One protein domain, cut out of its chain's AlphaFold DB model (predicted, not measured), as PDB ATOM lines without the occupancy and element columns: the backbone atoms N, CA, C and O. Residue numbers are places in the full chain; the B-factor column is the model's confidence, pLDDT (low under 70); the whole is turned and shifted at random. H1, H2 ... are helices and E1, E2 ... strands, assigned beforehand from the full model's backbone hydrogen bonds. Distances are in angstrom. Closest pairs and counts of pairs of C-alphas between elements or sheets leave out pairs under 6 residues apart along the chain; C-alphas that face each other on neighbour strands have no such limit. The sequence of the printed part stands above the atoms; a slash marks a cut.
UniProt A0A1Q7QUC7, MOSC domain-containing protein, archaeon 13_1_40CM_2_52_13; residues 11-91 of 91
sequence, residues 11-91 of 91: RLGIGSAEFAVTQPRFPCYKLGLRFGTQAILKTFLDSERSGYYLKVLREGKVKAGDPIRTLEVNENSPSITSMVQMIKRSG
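This is residues 11 to 91 of the 91 residues of the protein "MOSC domain-containing protein" of archaeon 13_1_40CM_2_52_13 (UniProt A0A1Q7QUC7). A strongly twisted antiparallel sheet of four strands makes one end of a loose, flat domain, and three helices make the other end. The chain leaves the sheet after E2, passes through H1 and H2, which meet at a near right angle, and returns to the sheet with E3; H3, at the end of the chain, lies near H2 and only grazes the sheet. The printed part has 81 residues, with four named strands and three named helices in the order E1 E2 H1 H2 E3 E4 H3; the sheet's order is E3 E2 E1 E4, and the class is mixed, helices and strands. The radius of gyration of the C-alphas is 15.2 A, and the C-alphas span 39 by 31 by 17 A.

In the sheet, the inner strands are E2, residues 17 to 24, and E1, residues 11 to 14, a hairpin; N 12 and O 19 are 2.8 A apart, within hydrogen-bond range. The edge strand E3, residues 52 to 58, is antiparallel to E2 at 150 degrees, with N 20 and O 55 at 2.8 A and N 53 and O 23 at 2.9 A. The other edge strand, E4, residues 68 to 72, is antiparallel to E1 at 151 degrees, with N 13 and O 69 at 2.8 A. E3 and E4 are apart. H3, residues 80 to 89, only grazes the sheet with its residues 80 to 84; the closest C-alphas of E2 and H3 are those of Pro 24 and Ile 80, 5.7 A apart. H3 is close to but not clearly touching H2, residues 39 to 47: the closest C-alphas, of Leu 45 and Val 84, are 7.4 A apart, and the two run opposite ways at a steep tilt of 58 degrees. H2 touches H1, residues 29 to 35, about perpendicular at 84 degrees, with the C-alphas of Gly 32 and Ile 40 closest at 5.9 A. H1 and H2 are not on the sheet, and H1 and H3 are apart. In H1, H2 and H3 every O i to N i+4 pair is within hydrogen-bond range.

E2 is 20.6 A long, from C-alpha 17 at (-13.622, -5.877, 41.038) to C-alpha 24 at (-9.780, -2.742, 21.010). E3 is 18.0 A long, E4 12.1 A and E1 10.2 A, the last beginning at C-alpha 11 at (-19.250, -2.222, 32.780). H3 is 14.6 A long and ends at C-alpha 89 at (-11.372, 2.417, 6.944); H2 is 12.6 A long and H1 10.1 A.

The two C-alphas farthest apart, of Lys 61 and Gly 91, are 40.3 A apart. The printed part has no cut and ends at the chain's last residue. No link is long; those from E3 to E4 and from E4 to H3 are short, and the other four are tight. The mean pLDDT of the printed part is 95.9, and one residue, Gly 91, is under 70.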
ATOM      1  N   ARG A  11     -19.758  -1.944  31.434       98.56
ATOM      2  CA  ARG A  11     -19.250  -2.222  32.780       98.56
ATOM      3  C   ARG A  11     -19.313  -3.702  33.074       98.56
ATOM      4  O   ARG A  11     -20.369  -4.325  32.987       98.56
ATOM      5  N   LEU A  12     -18.177  -4.248  33.481       98.62
ATOM      6  CA  LEU A  12     -18.004  -5.664  33.765       98.62
ATOM      7  C   LEU A  12     -17.621  -5.870  35.229       98.62
ATOM      8  O   LEU A  12     -16.757  -5.174  35.762       98.62
ATOM      9  N   GLY A  13     -18.236  -6.865  35.858       98.69
ATOM     10  CA  GLY A  13     -17.890  -7.345  37.189       98.69
ATOM     11  C   GLY A  13     -17.164  -8.681  37.102       98.69
ATOM     12  O   GLY A  13     -17.641  -9.603  36.435       98.69
ATOM     13  N   ILE A  14     -16.026  -8.796  37.790       98.62
ATOM     14  CA  ILE A  14     -15.256 -10.042  37.901       98.62
ATOM     15  C   ILE A  14     -14.766 -10.168  39.343       98.62
ATOM     16  O   ILE A  14     -14.096  -9.271  39.854       98.62
ATOM     17  N   GLY A  15     -15.111 -11.269  40.016       98.25
ATOM     18  CA  GLY A  15     -14.843 -11.418  41.448       98.25
ATOM     19  C   GLY A  15     -15.476 -10.270  42.243       98.25
ATOM     20  O   GLY A  15     -16.690 -10.079  42.185       98.25
ATOM     21  N   SER A  16     -14.656  -9.498  42.963       98.50
ATOM     22  CA  SER A  16     -15.088  -8.283  43.678       98.50
ATOM     23  C   SER A  16     -14.652  -6.970  43.008       98.50
ATOM     24  O   SER A  16     -14.742  -5.918  43.641       98.50
ATOM     25  N   ALA A  17     -14.110  -7.030  41.788       98.81
ATOM     26  CA  ALA A  17     -13.622  -5.877  41.038       98.81
ATOM     27  C   ALA A  17     -14.618  -5.456  39.943       98.81
ATOM     28  O   ALA A  17     -15.363  -6.283  39.409       98.81
ATOM     29  N   GLU A  18     -14.589  -4.170  39.585       98.81
ATOM     30  CA  GLU A  18     -15.378  -3.609  38.485       98.81
ATOM     31  C   GLU A  18     -14.482  -2.934  37.453       98.81
ATOM     32  O   GLU A  18     -13.522  -2.228  37.787       98.81
ATOM     33  N   PHE A  19     -14.848  -3.104  36.189       98.81
ATOM     34  CA  PHE A  19     -14.094  -2.628  35.045       98.81
ATOM     35  C   PHE A  19     -15.002  -1.934  34.035       98.81
ATOM     36  O   PHE A  19     -16.174  -2.278  33.921       98.81
ATOM     37  N   ALA A  20     -14.439  -1.007  33.264       98.62
ATOM     38  CA  ALA A  20     -15.042  -0.476  32.047       98.62
ATOM     39  C   ALA A  20     -14.261  -0.961  30.829       98.62
ATOM     40  O   ALA A  20     -13.027  -0.907  30.822       98.62
ATOM     41  N   VAL A  21     -14.961  -1.375  29.780       98.56
ATOM     42  CA  VAL A  21     -14.357  -1.642  28.473       98.56
ATOM     43  C   VAL A  21     -13.922  -0.322  27.838       98.56
ATOM     44  O   VAL A  21     -14.686   0.639  27.827       98.56
ATOM     45  N   THR A  22     -12.696  -0.246  27.315       97.81
ATOM     46  CA  THR A  22     -12.147   1.023  26.800       97.81
ATOM     47  C   THR A  22     -11.918   1.039  25.300       97.81
ATOM     48  O   THR A  22     -12.422   1.920  24.615       97.81
ATOM     49  N   GLN A  23     -11.128   0.108  24.778       96.94
ATOM     50  CA  GLN A  23     -10.729   0.117  23.374       96.94
ATOM     51  C   GLN A  23     -10.317  -1.280  22.904       96.94
ATOM     52  O   GLN A  23      -9.852  -2.080  23.729       96.94
ATOM     53  N   PRO A  24     -10.415  -1.568  21.591       97.50
ATOM     54  CA  PRO A  24      -9.780  -2.742  21.010       97.50
ATOM     55  C   PRO A  24      -8.276  -2.747  21.285       97.50
ATOM     56  O   PRO A  24      -7.624  -1.704  21.405       97.50
ATOM     57  N   ARG A  25      -7.687  -3.938  21.340       96.75
ATOM     58  CA  ARG A  25      -6.229  -4.059  21.352       96.75
ATOM     59  C   ARG A  25      -5.702  -3.959  19.923       96.75
ATOM     60  O   ARG A  25      -5.912  -4.859  19.117       96.75
ATOM     61  N   PHE A  26      -4.910  -2.933  19.637       94.62
ATOM     62  CA  PHE A  26      -4.180  -2.861  18.371       94.62
ATOM     63  C   PHE A  26      -2.930  -3.748  18.380       94.62
ATOM     64  O   PHE A  26      -2.204  -3.786  19.386       94.62
ATOM     65  N   PRO A  27      -2.655  -4.481  17.285       95.38
ATOM     66  CA  PRO A  27      -1.437  -5.260  17.182       95.38
ATOM     67  C   PRO A  27      -0.237  -4.320  17.016       95.38
ATOM     68  O   PRO A  27      -0.328  -3.245  16.431       95.38
ATOM     69  N   CYS A  28       0.915  -4.739  17.529       95.81
ATOM     70  CA  CYS A  28       2.177  -4.015  17.393       95.81
ATOM     71  C   CYS A  28       3.266  -4.960  16.881       95.81
ATOM     72  O   CYS A  28       3.092  -6.178  16.931       95.81
ATOM     73  N   TYR A  29       4.414  -4.423  16.455       97.06
ATOM     74  CA  TYR A  29       5.499  -5.211  15.847       97.06
ATOM     75  C   TYR A  29       5.961  -6.414  16.693       97.06
ATOM     76  O   TYR A  29       6.422  -7.416  16.144       97.06
ATOM     77  N   LYS A  30       5.801  -6.352  18.028       98.12
ATOM     78  CA  LYS A  30       6.109  -7.457  18.952       98.12
ATOM     79  C   LYS A  30       5.272  -8.708  18.676       98.12
ATOM     80  O   LYS A  30       5.748  -9.816  18.901       98.12
ATOM     81  N   LEU A  31       4.047  -8.548  18.174       97.62
ATOM     82  CA  LEU A  31       3.230  -9.675  17.731       97.62
ATOM     83  C   LEU A  31       3.889 -10.377  16.539       97.62
ATOM     84  O   LEU A  31       3.972 -11.599  16.530       97.62
ATOM     85  N   GLY A  32       4.436  -9.615  15.589       97.81
ATOM     86  CA  GLY A  32       5.177 -10.178  14.463       97.81
ATOM     87  C   GLY A  32       6.435 -10.930  14.886       97.81
ATOM     88  O   GLY A  32       6.684 -12.018  14.381       97.81
ATOM     89  N   LEU A  33       7.172 -10.421  15.881       98.25
ATOM     90  CA  LEU A  33       8.308 -11.146  16.467       98.25
ATOM     91  C   LEU A  33       7.876 -12.482  17.087       98.25
ATOM     92  O   LEU A  33       8.524 -13.498  16.862       98.25
ATOM     93  N   ARG A  34       6.753 -12.503  17.821       97.88
ATOM     94  CA  ARG A  34       6.211 -13.726  18.438       97.88
ATOM     95  C   ARG A  34       5.819 -14.791  17.408       97.88
ATOM     96  O   ARG A  34       5.958 -15.974  17.696       97.88
ATOM     97  N   PHE A  35       5.309 -14.380  16.250       97.19
ATOM     98  CA  PHE A  35       4.858 -15.284  15.185       97.19
ATOM     99  C   PHE A  35       5.908 -15.508  14.083       97.19
ATOM    100  O   PHE A  35       5.634 -16.217  13.120       97.19
ATOM    101  N   GLY A  36       7.097 -14.903  14.193       98.00
ATOM    102  CA  GLY A  36       8.164 -15.000  13.191       98.00
ATOM    103  C   GLY A  36       7.891 -14.256  11.875       98.00
ATOM    104  O   GLY A  36       8.654 -14.399  10.927       98.00
ATOM    105  N   THR A  37       6.818 -13.462  11.786       97.88
ATOM    106  CA  THR A  37       6.450 -12.710  10.577       97.88
ATOM    107  C   THR A  37       5.583 -11.495  10.898       97.88
ATOM    108  O   THR A  37       4.644 -11.586  11.685       97.88
ATOM    109  N   GLN A  38       5.841 -10.351  10.253       97.75
ATOM    110  CA  GLN A  38       4.999  -9.149  10.390       97.75
ATOM    111  C   GLN A  38       3.658  -9.261   9.641       97.75
ATOM    112  O   GLN A  38       2.752  -8.470   9.899       97.75
ATOM    113  N   ALA A  39       3.475 -10.277   8.786       97.19
ATOM    114  CA  ALA A  39       2.196 -10.534   8.117       97.19
ATOM    115  C   ALA A  39       1.041 -10.756   9.115       97.19
ATOM    116  O   ALA A  39      -0.105 -10.413   8.824       97.19
ATOM    117  N   ILE A  40       1.352 -11.243  10.326       97.62
ATOM    118  CA  ILE A  40       0.363 -11.454  11.389       97.62
ATOM    119  C   ILE A  40      -0.372 -10.170  11.787       97.62
ATOM    120  O   ILE A  40      -1.509 -10.257  12.233       97.62
ATOM    121  N   LEU A  41       0.230  -8.982  11.631       95.75
ATOM    122  CA  LEU A  41      -0.433  -7.724  11.996       95.75
ATOM    123  C   LEU A  41      -1.675  -7.490  11.132       95.75
ATOM    124  O   LEU A  41      -2.735  -7.151  11.657       95.75
ATOM    125  N   LYS A  42      -1.552  -7.743   9.821       94.56
ATOM    126  CA  LYS A  42      -2.668  -7.658   8.878       94.56
ATOM    127  C   LYS A  42      -3.711  -8.729   9.185       94.56
ATOM    128  O   LYS A  42      -4.879  -8.398   9.343       94.56
ATOM    129  N   THR A  43      -3.292  -9.985   9.358       95.81
ATOM    130  CA  THR A  43      -4.202 -11.088   9.712       95.81
ATOM    131  C   THR A  43      -4.965 -10.815  11.012       95.81
ATOM    132  O   THR A  43      -6.160 -11.082  11.089       95.81
ATOM    133  N   PHE A  44      -4.303 -10.251  12.024       95.94
ATOM    134  CA  PHE A  44      -4.915  -9.896  13.302       95.94
ATOM    135  C   PHE A  44      -6.016  -8.843  13.124       95.94
ATOM    136  O   PHE A  44      -7.137  -9.059  13.580       95.94
ATOM    137  N   LEU A  45      -5.731  -7.741  12.418       93.69
ATOM    138  CA  LEU A  45      -6.726  -6.698  12.132       93.69
ATOM    139  C   LEU A  45      -7.869  -7.208  11.245       93.69
ATOM    140  O   LEU A  45      -9.027  -6.859  11.464       93.69
ATOM    141  N   ASP A  46      -7.565  -8.047  10.257       94.56
ATOM    142  CA  ASP A  46      -8.567  -8.619   9.356       94.56
ATOM    143  C   ASP A  46      -9.494  -9.609  10.050       94.56
ATOM    144  O   ASP A  46     -10.658  -9.702   9.679       94.56
ATOM    145  N   SER A  47      -9.007 -10.301  11.080       95.31
ATOM    146  CA  SER A  47      -9.823 -11.236  11.852       95.31
ATOM    147  C   SER A  47     -10.883 -10.560  12.723       95.31
ATOM    148  O   SER A  47     -11.807 -11.238  13.159       95.31
ATOM    149  N   GLU A  48     -10.708  -9.271  13.044       95.75
ATOM    150  CA  GLU A  48     -11.526  -8.501  14.002       95.75
ATOM    151  C   GLU A  48     -11.547  -9.083  15.435       95.75
ATOM    152  O   GLU A  48     -12.159  -8.512  16.337       95.75
ATOM    153  N   ARG A  49     -10.778 -10.154  15.680       96.44
ATOM    154  CA  ARG A  49     -10.587 -10.833  16.971       96.44
ATOM    155  C   ARG A  49      -9.491 -10.162  17.787       96.44
ATOM    156  O   ARG A  49      -8.451 -10.748  18.098       96.44
ATOM    157  N   SER A  50      -9.686  -8.875  18.032       96.56
ATOM    158  CA  SER A  50      -8.676  -8.041  18.675       96.56
ATOM    159  C   SER A  50      -8.590  -8.257  20.188       96.56
ATOM    160  O   SER A  50      -7.534  -8.034  20.782       96.56
ATOM    161  N   GLY A  51      -9.673  -8.698  20.827       97.25
ATOM    162  CA  GLY A  51      -9.894  -8.468  22.249       97.25
ATOM    163  C   GLY A  51      -9.939  -6.972  22.590       97.25
ATOM    164  O   GLY A  51      -9.917  -6.096  21.727       97.25
ATOM    165  N   TYR A  52      -9.985  -6.652  23.878       98.00
ATOM    166  CA  TYR A  52     -10.146  -5.276  24.344       98.00
ATOM    167  C   TYR A  52      -9.478  -5.056  25.697       98.00
ATOM    168  O   TYR A  52      -9.236  -5.993  26.461       98.00
ATOM    169  N   TYR A  53      -9.156  -3.797  25.980       98.31
ATOM    170  CA  TYR A  53      -8.633  -3.382  27.273       98.31
ATOM    171  C   TYR A  53      -9.754  -2.999  28.238       98.31
ATOM    172  O   TYR A  53     -10.830  -2.545  27.842       98.31
ATOM    173  N   LEU A  54      -9.448  -3.161  29.523       98.50
ATOM    174  CA  LEU A  54     -10.315  -2.825  30.638       98.50
ATOM    175  C   LEU A  54      -9.658  -1.736  31.488       98.50
ATOM    176  O   LEU A  54      -8.489  -1.852  31.860       98.50
ATOM    177  N   LYS A  55     -10.412  -0.690  31.818       98.50
ATOM    178  CA  LYS A  55     -10.060   0.274  32.864       98.50
ATOM    179  C   LYS A  55     -10.630  -0.218  34.185       98.50
ATOM    180  O   LYS A  55     -11.806  -0.554  34.251       98.50
ATOM    181  N   VAL A  56      -9.819  -0.218  35.237       98.56
ATOM    182  CA  VAL A  56     -10.286  -0.521  36.596       98.56
ATOM    183  C   VAL A  56     -11.141   0.645  37.092       98.56
ATOM    184  O   VAL A  56     -10.666   1.779  37.146       98.56
ATOM    185  N   LEU A  57     -12.405   0.373  37.416       98.62
ATOM    186  CA  LEU A  57     -13.307   1.336  38.058       98.62
ATOM    187  C   LEU A  57     -13.286   1.173  39.578       98.62
ATOM    188  O   LEU A  57     -13.291   2.158  40.311       98.62
ATOM    189  N   ARG A  58     -13.240  -0.082  40.038       98.75
ATOM    190  CA  ARG A  58     -13.102  -0.454  41.444       98.75
ATOM    191  C   ARG A  58     -12.136  -1.626  41.558       98.75
ATOM    192  O   ARG A  58     -12.359  -2.677  40.957       98.75
ATOM    193  N   GLU A  59     -11.083  -1.443  42.347       98.75
ATOM    194  CA  GLU A  59     -10.147  -2.513  42.688       98.75
ATOM    195  C   GLU A  59     -10.823  -3.601  43.528       98.75
ATOM    196  O   GLU A  59     -11.758  -3.354  44.290       98.75
ATOM    197  N   GLY A  60     -10.327  -4.828  43.404       98.38
ATOM    198  CA  GLY A  60     -10.877  -5.979  44.097       98.38
ATOM    199  C   GLY A  60     -10.067  -7.239  43.830       98.38
ATOM    200  O   GLY A  60      -9.029  -7.206  43.170       98.38
ATOM    201  N   LYS A  61     -10.548  -8.368  44.349       98.56
ATOM    202  CA  LYS A  61      -9.931  -9.677  44.125       98.56
ATOM    203  C   LYS A  61     -10.585 -10.355  42.928       98.56
ATOM    204  O   LYS A  61     -11.810 -10.397  42.834       98.56
ATOM    205  N   VAL A  62      -9.746 -10.913  42.064       98.31
ATOM    206  CA  VAL A  62     -10.128 -11.740  40.916       98.31
ATOM    207  C   VAL A  62      -9.363 -13.053  41.019       98.31
ATOM    208  O   VAL A  62      -8.167 -13.048  41.314       98.31
ATOM    209  N   LYS A  63     -10.035 -14.176  40.769       98.31
ATOM    210  CA  LYS A  63      -9.404 -15.496  40.657       98.31
ATOM    211  C   LYS A  63      -9.812 -16.195  39.363       98.31
ATOM    212  O   LYS A  63     -10.836 -15.886  38.756       98.31
ATOM    213  N   ALA A  64      -9.010 -17.175  38.954       98.19
ATOM    214  CA  ALA A  64      -9.365 -18.047  37.842       98.19
ATOM    215  C   ALA A  64     -10.714 -18.737  38.112       98.19
ATOM    216  O   ALA A  64     -10.959 -19.230  39.214       98.19
ATOM    217  N   GLY A  65     -11.579 -18.754  37.098       97.69
ATOM    218  CA  GLY A  65     -12.929 -19.308  37.191       97.69
ATOM    219  C   GLY A  65     -13.996 -18.341  37.714       97.69
ATOM    220  O   GLY A  65     -15.169 -18.705  37.685       97.69
ATOM    221  N   ASP A  66     -13.645 -17.122  38.148       98.25
ATOM    222  CA  ASP A  66     -14.667 -16.108  38.423       98.25
ATOM    223  C   ASP A  66     -15.428 -15.768  37.131       98.25
ATOM    224  O   ASP A  66     -14.804 -15.513  36.095       98.25
ATOM    225  N   PRO A  67     -16.771 -15.747  37.159       97.88
ATOM    226  CA  PRO A  67     -17.545 -15.400  35.983       97.88
ATOM    227  C   PRO A  67     -17.389 -13.912  35.670       97.88
ATOM    228  O   PRO A  67     -17.387 -13.067  36.568       97.88
ATOM    229  N   ILE A  68     -17.342 -13.601  34.379       97.88
ATOM    230  CA  ILE A  68     -17.457 -12.231  33.884       97.88
ATOM    231  C   ILE A  68     -18.946 -11.915  33.777       97.88
ATOM    232  O   ILE A  68     -19.672 -12.596  33.052       97.88
ATOM    233  N   ARG A  69     -19.405 -10.901  34.508       97.75
ATOM    234  CA  ARG A  69     -20.797 -10.446  34.479       97.75
ATOM    235  C   ARG A  69     -20.880  -9.073  33.841       97.75
ATOM    236  O   ARG A  69     -20.153  -8.172  34.251       97.75
ATOM    237  N   THR A  70     -21.794  -8.902  32.898       97.75
ATOM    238  CA  THR A  70     -22.165  -7.574  32.411       97.75
ATOM    239  C   THR A  70     -23.019  -6.893  33.473       97.75
ATOM    240  O   THR A  70     -24.067  -7.414  33.851       97.75
ATOM    241  N   LEU A  71     -22.534  -5.771  33.997       98.00
ATOM    242  CA  LEU A  71     -23.241  -4.946  34.976       98.00
ATOM    243  C   LEU A  71     -24.057  -3.854  34.282       98.00
ATOM    244  O   LEU A  71     -25.154  -3.538  34.726       98.00
ATOM    245  N   GLU A  72     -23.519  -3.294  33.198       98.00
ATOM    246  CA  GLU A  72     -24.138  -2.223  32.418       98.00
ATOM    247  C   GLU A  72     -23.684  -2.334  30.958       98.00
ATOM    248  O   GLU A  72     -22.498  -2.573  30.708       98.00
ATOM    249  N   VAL A  73     -24.616  -2.164  30.019       96.75
ATOM    250  CA  VAL A  73     -24.338  -2.109  28.577       96.75
ATOM    251  C   VAL A  73     -24.477  -0.668  28.107       96.75
ATOM    252  O   VAL A  73     -25.479  -0.015  28.395       96.75
ATOM    253  N   ASN A  74     -23.494  -0.181  27.358       94.62
ATOM    254  CA  ASN A  74     -23.514   1.144  26.756       94.62
ATOM    255  C   ASN A  74     -23.907   1.065  25.272       94.62
ATOM    256  O   ASN A  74     -23.071   1.232  24.384       94.62
ATOM    257  N   GLU A  75     -25.196   0.835  25.002       88.25
ATOM    258  CA  GLU A  75     -25.730   0.646  23.638       88.25
ATOM    259  C   GLU A  75     -25.542   1.867  22.718       88.25
ATOM    260  O   GLU A  75     -25.577   1.745  21.497       88.25
ATOM    261  N   ASN A  76     -25.304   3.051  23.289       94.06
ATOM    262  CA  ASN A  76     -25.058   4.279  22.528       94.06
ATOM    263  C   ASN A  76     -23.617   4.394  22.009       94.06
ATOM    264  O   ASN A  76     -23.289   5.343  21.297       94.06
ATOM    265  N   SER A  77     -22.735   3.472  22.396       95.50
ATOM    266  CA  SER A  77     -21.340   3.443  21.966       95.50
ATOM    267  C   SER A  77     -21.096   2.300  20.986       95.50
ATOM    268  O   SER A  77     -21.800   1.300  21.024       95.50
ATOM    269  N   PRO A  78     -20.106   2.411  20.087       96.50
ATOM    270  CA  PRO A  78     -19.808   1.349  19.134       96.50
ATOM    271  C   PRO A  78     -19.319   0.074  19.833       96.50
ATOM    272  O   PRO A  78     -18.614   0.126  20.847       96.50
ATOM    273  N   SER A  79     -19.631  -1.077  19.229       97.69
ATOM    274  CA  SER A  79     -19.014  -2.349  19.611       97.69
ATOM    275  C   SER A  79     -17.507  -2.334  19.346       97.69
ATOM    276  O   SER A  79     -17.011  -1.565  18.514       97.69
ATOM    277  N   ILE A  80     -16.752  -3.207  20.013       97.88
ATOM    278  CA  ILE A  80     -15.305  -3.330  19.791       97.88
ATOM    279  C   ILE A  80     -15.003  -3.704  18.337       97.88
ATOM    280  O   ILE A  80     -14.113  -3.107  17.726       97.88
ATOM    281  N   THR A  81     -15.783  -4.609  17.742       97.56
ATOM    282  CA  THR A  81     -15.690  -4.912  16.306       97.56
ATOM    283  C   THR A  81     -15.927  -3.667  15.447       97.56
ATOM    284  O   THR A  81     -15.128  -3.384  14.553       97.56
ATOM    285  N   SER A  82     -16.962  -2.875  15.751       96.56
ATOM    286  CA  SER A  82     -17.251  -1.628  15.024       96.56
ATOM    287  C   SER A  82     -16.086  -0.634  15.107       96.56
ATOM    288  O   SER A  82     -15.708  -0.043  14.096       96.56
ATOM    289  N   MET A  83     -15.451  -0.501  16.278       95.81
ATOM    290  CA  MET A  83     -14.266   0.348  16.462       95.81
ATOM    291  C   MET A  83     -13.080  -0.100  15.599       95.81
ATOM    292  O   MET A  83     -12.427   0.731  14.964       95.81
ATOM    293  N   VAL A  84     -12.802  -1.409  15.533       96.19
ATOM    294  CA  VAL A  84     -11.739  -1.953  14.665       96.19
ATOM    295  C   VAL A  84     -12.034  -1.657  13.194       96.19
ATOM    296  O   VAL A  84     -11.145  -1.215  12.466       96.19
ATOM    297  N   GLN A  85     -13.280  -1.847  12.756       95.44
ATOM    298  CA  GLN A  85     -13.694  -1.584  11.376       95.44
ATOM    299  C   GLN A  85     -13.582  -0.105  10.995       95.44
ATOM    300  O   GLN A  85     -13.137   0.196   9.888       95.44
ATOM    301  N   MET A  86     -13.943   0.817  11.894       93.06
ATOM    302  CA  MET A  86     -13.773   2.257  11.667       93.06
ATOM    303  C   MET A  86     -12.303   2.602  11.425       93.06
ATOM    304  O   MET A  86     -11.981   3.242  10.430       93.06
ATOM    305  N   ILE A  87     -11.403   2.096  12.270       86.44
ATOM    306  CA  ILE A  87      -9.968   2.390  12.174       86.44
ATOM    307  C   ILE A  87      -9.348   1.787  10.908       86.44
ATOM    308  O   ILE A  87      -8.528   2.440  10.267       86.44
ATOM    309  N   LYS A  88      -9.789   0.596  10.482       86.56
ATOM    310  CA  LYS A  88      -9.370  -0.006   9.202       86.56
ATOM    311  C   LYS A  88      -9.780   0.812   7.975       86.56
ATOM    312  O   LYS A  88      -9.126   0.693   6.951       86.56
ATOM    313  N   ARG A  89     -10.870   1.581   8.052       81.44
ATOM    314  CA  ARG A  89     -11.372   2.417   6.944       81.44
ATOM    315  C   ARG A  89     -10.721   3.800   6.892       81.44
ATOM    316  O   ARG A  89     -10.887   4.499   5.900       81.44
ATOM    317  N   SER A  90     -10.053   4.219   7.966       73.12
ATOM    318  CA  SER A  90      -9.419   5.539   8.077       73.12
ATOM    319  C   SER A  90      -7.970   5.584   7.575       73.12
ATOM    320  O   SER A  90      -7.378   6.662   7.598       73.12
ATOM    321  N   GLY A  91      -7.396   4.450   7.160       58.84
ATOM    322  CA  GLY A  91      -6.062   4.345   6.557       58.84
ATOM    323  C   GLY A  91      -6.135   3.756   5.160       58.84
ATOM    324  O   GLY A  91      -5.244   4.101   4.357       58.84
TER     325      GLY A  91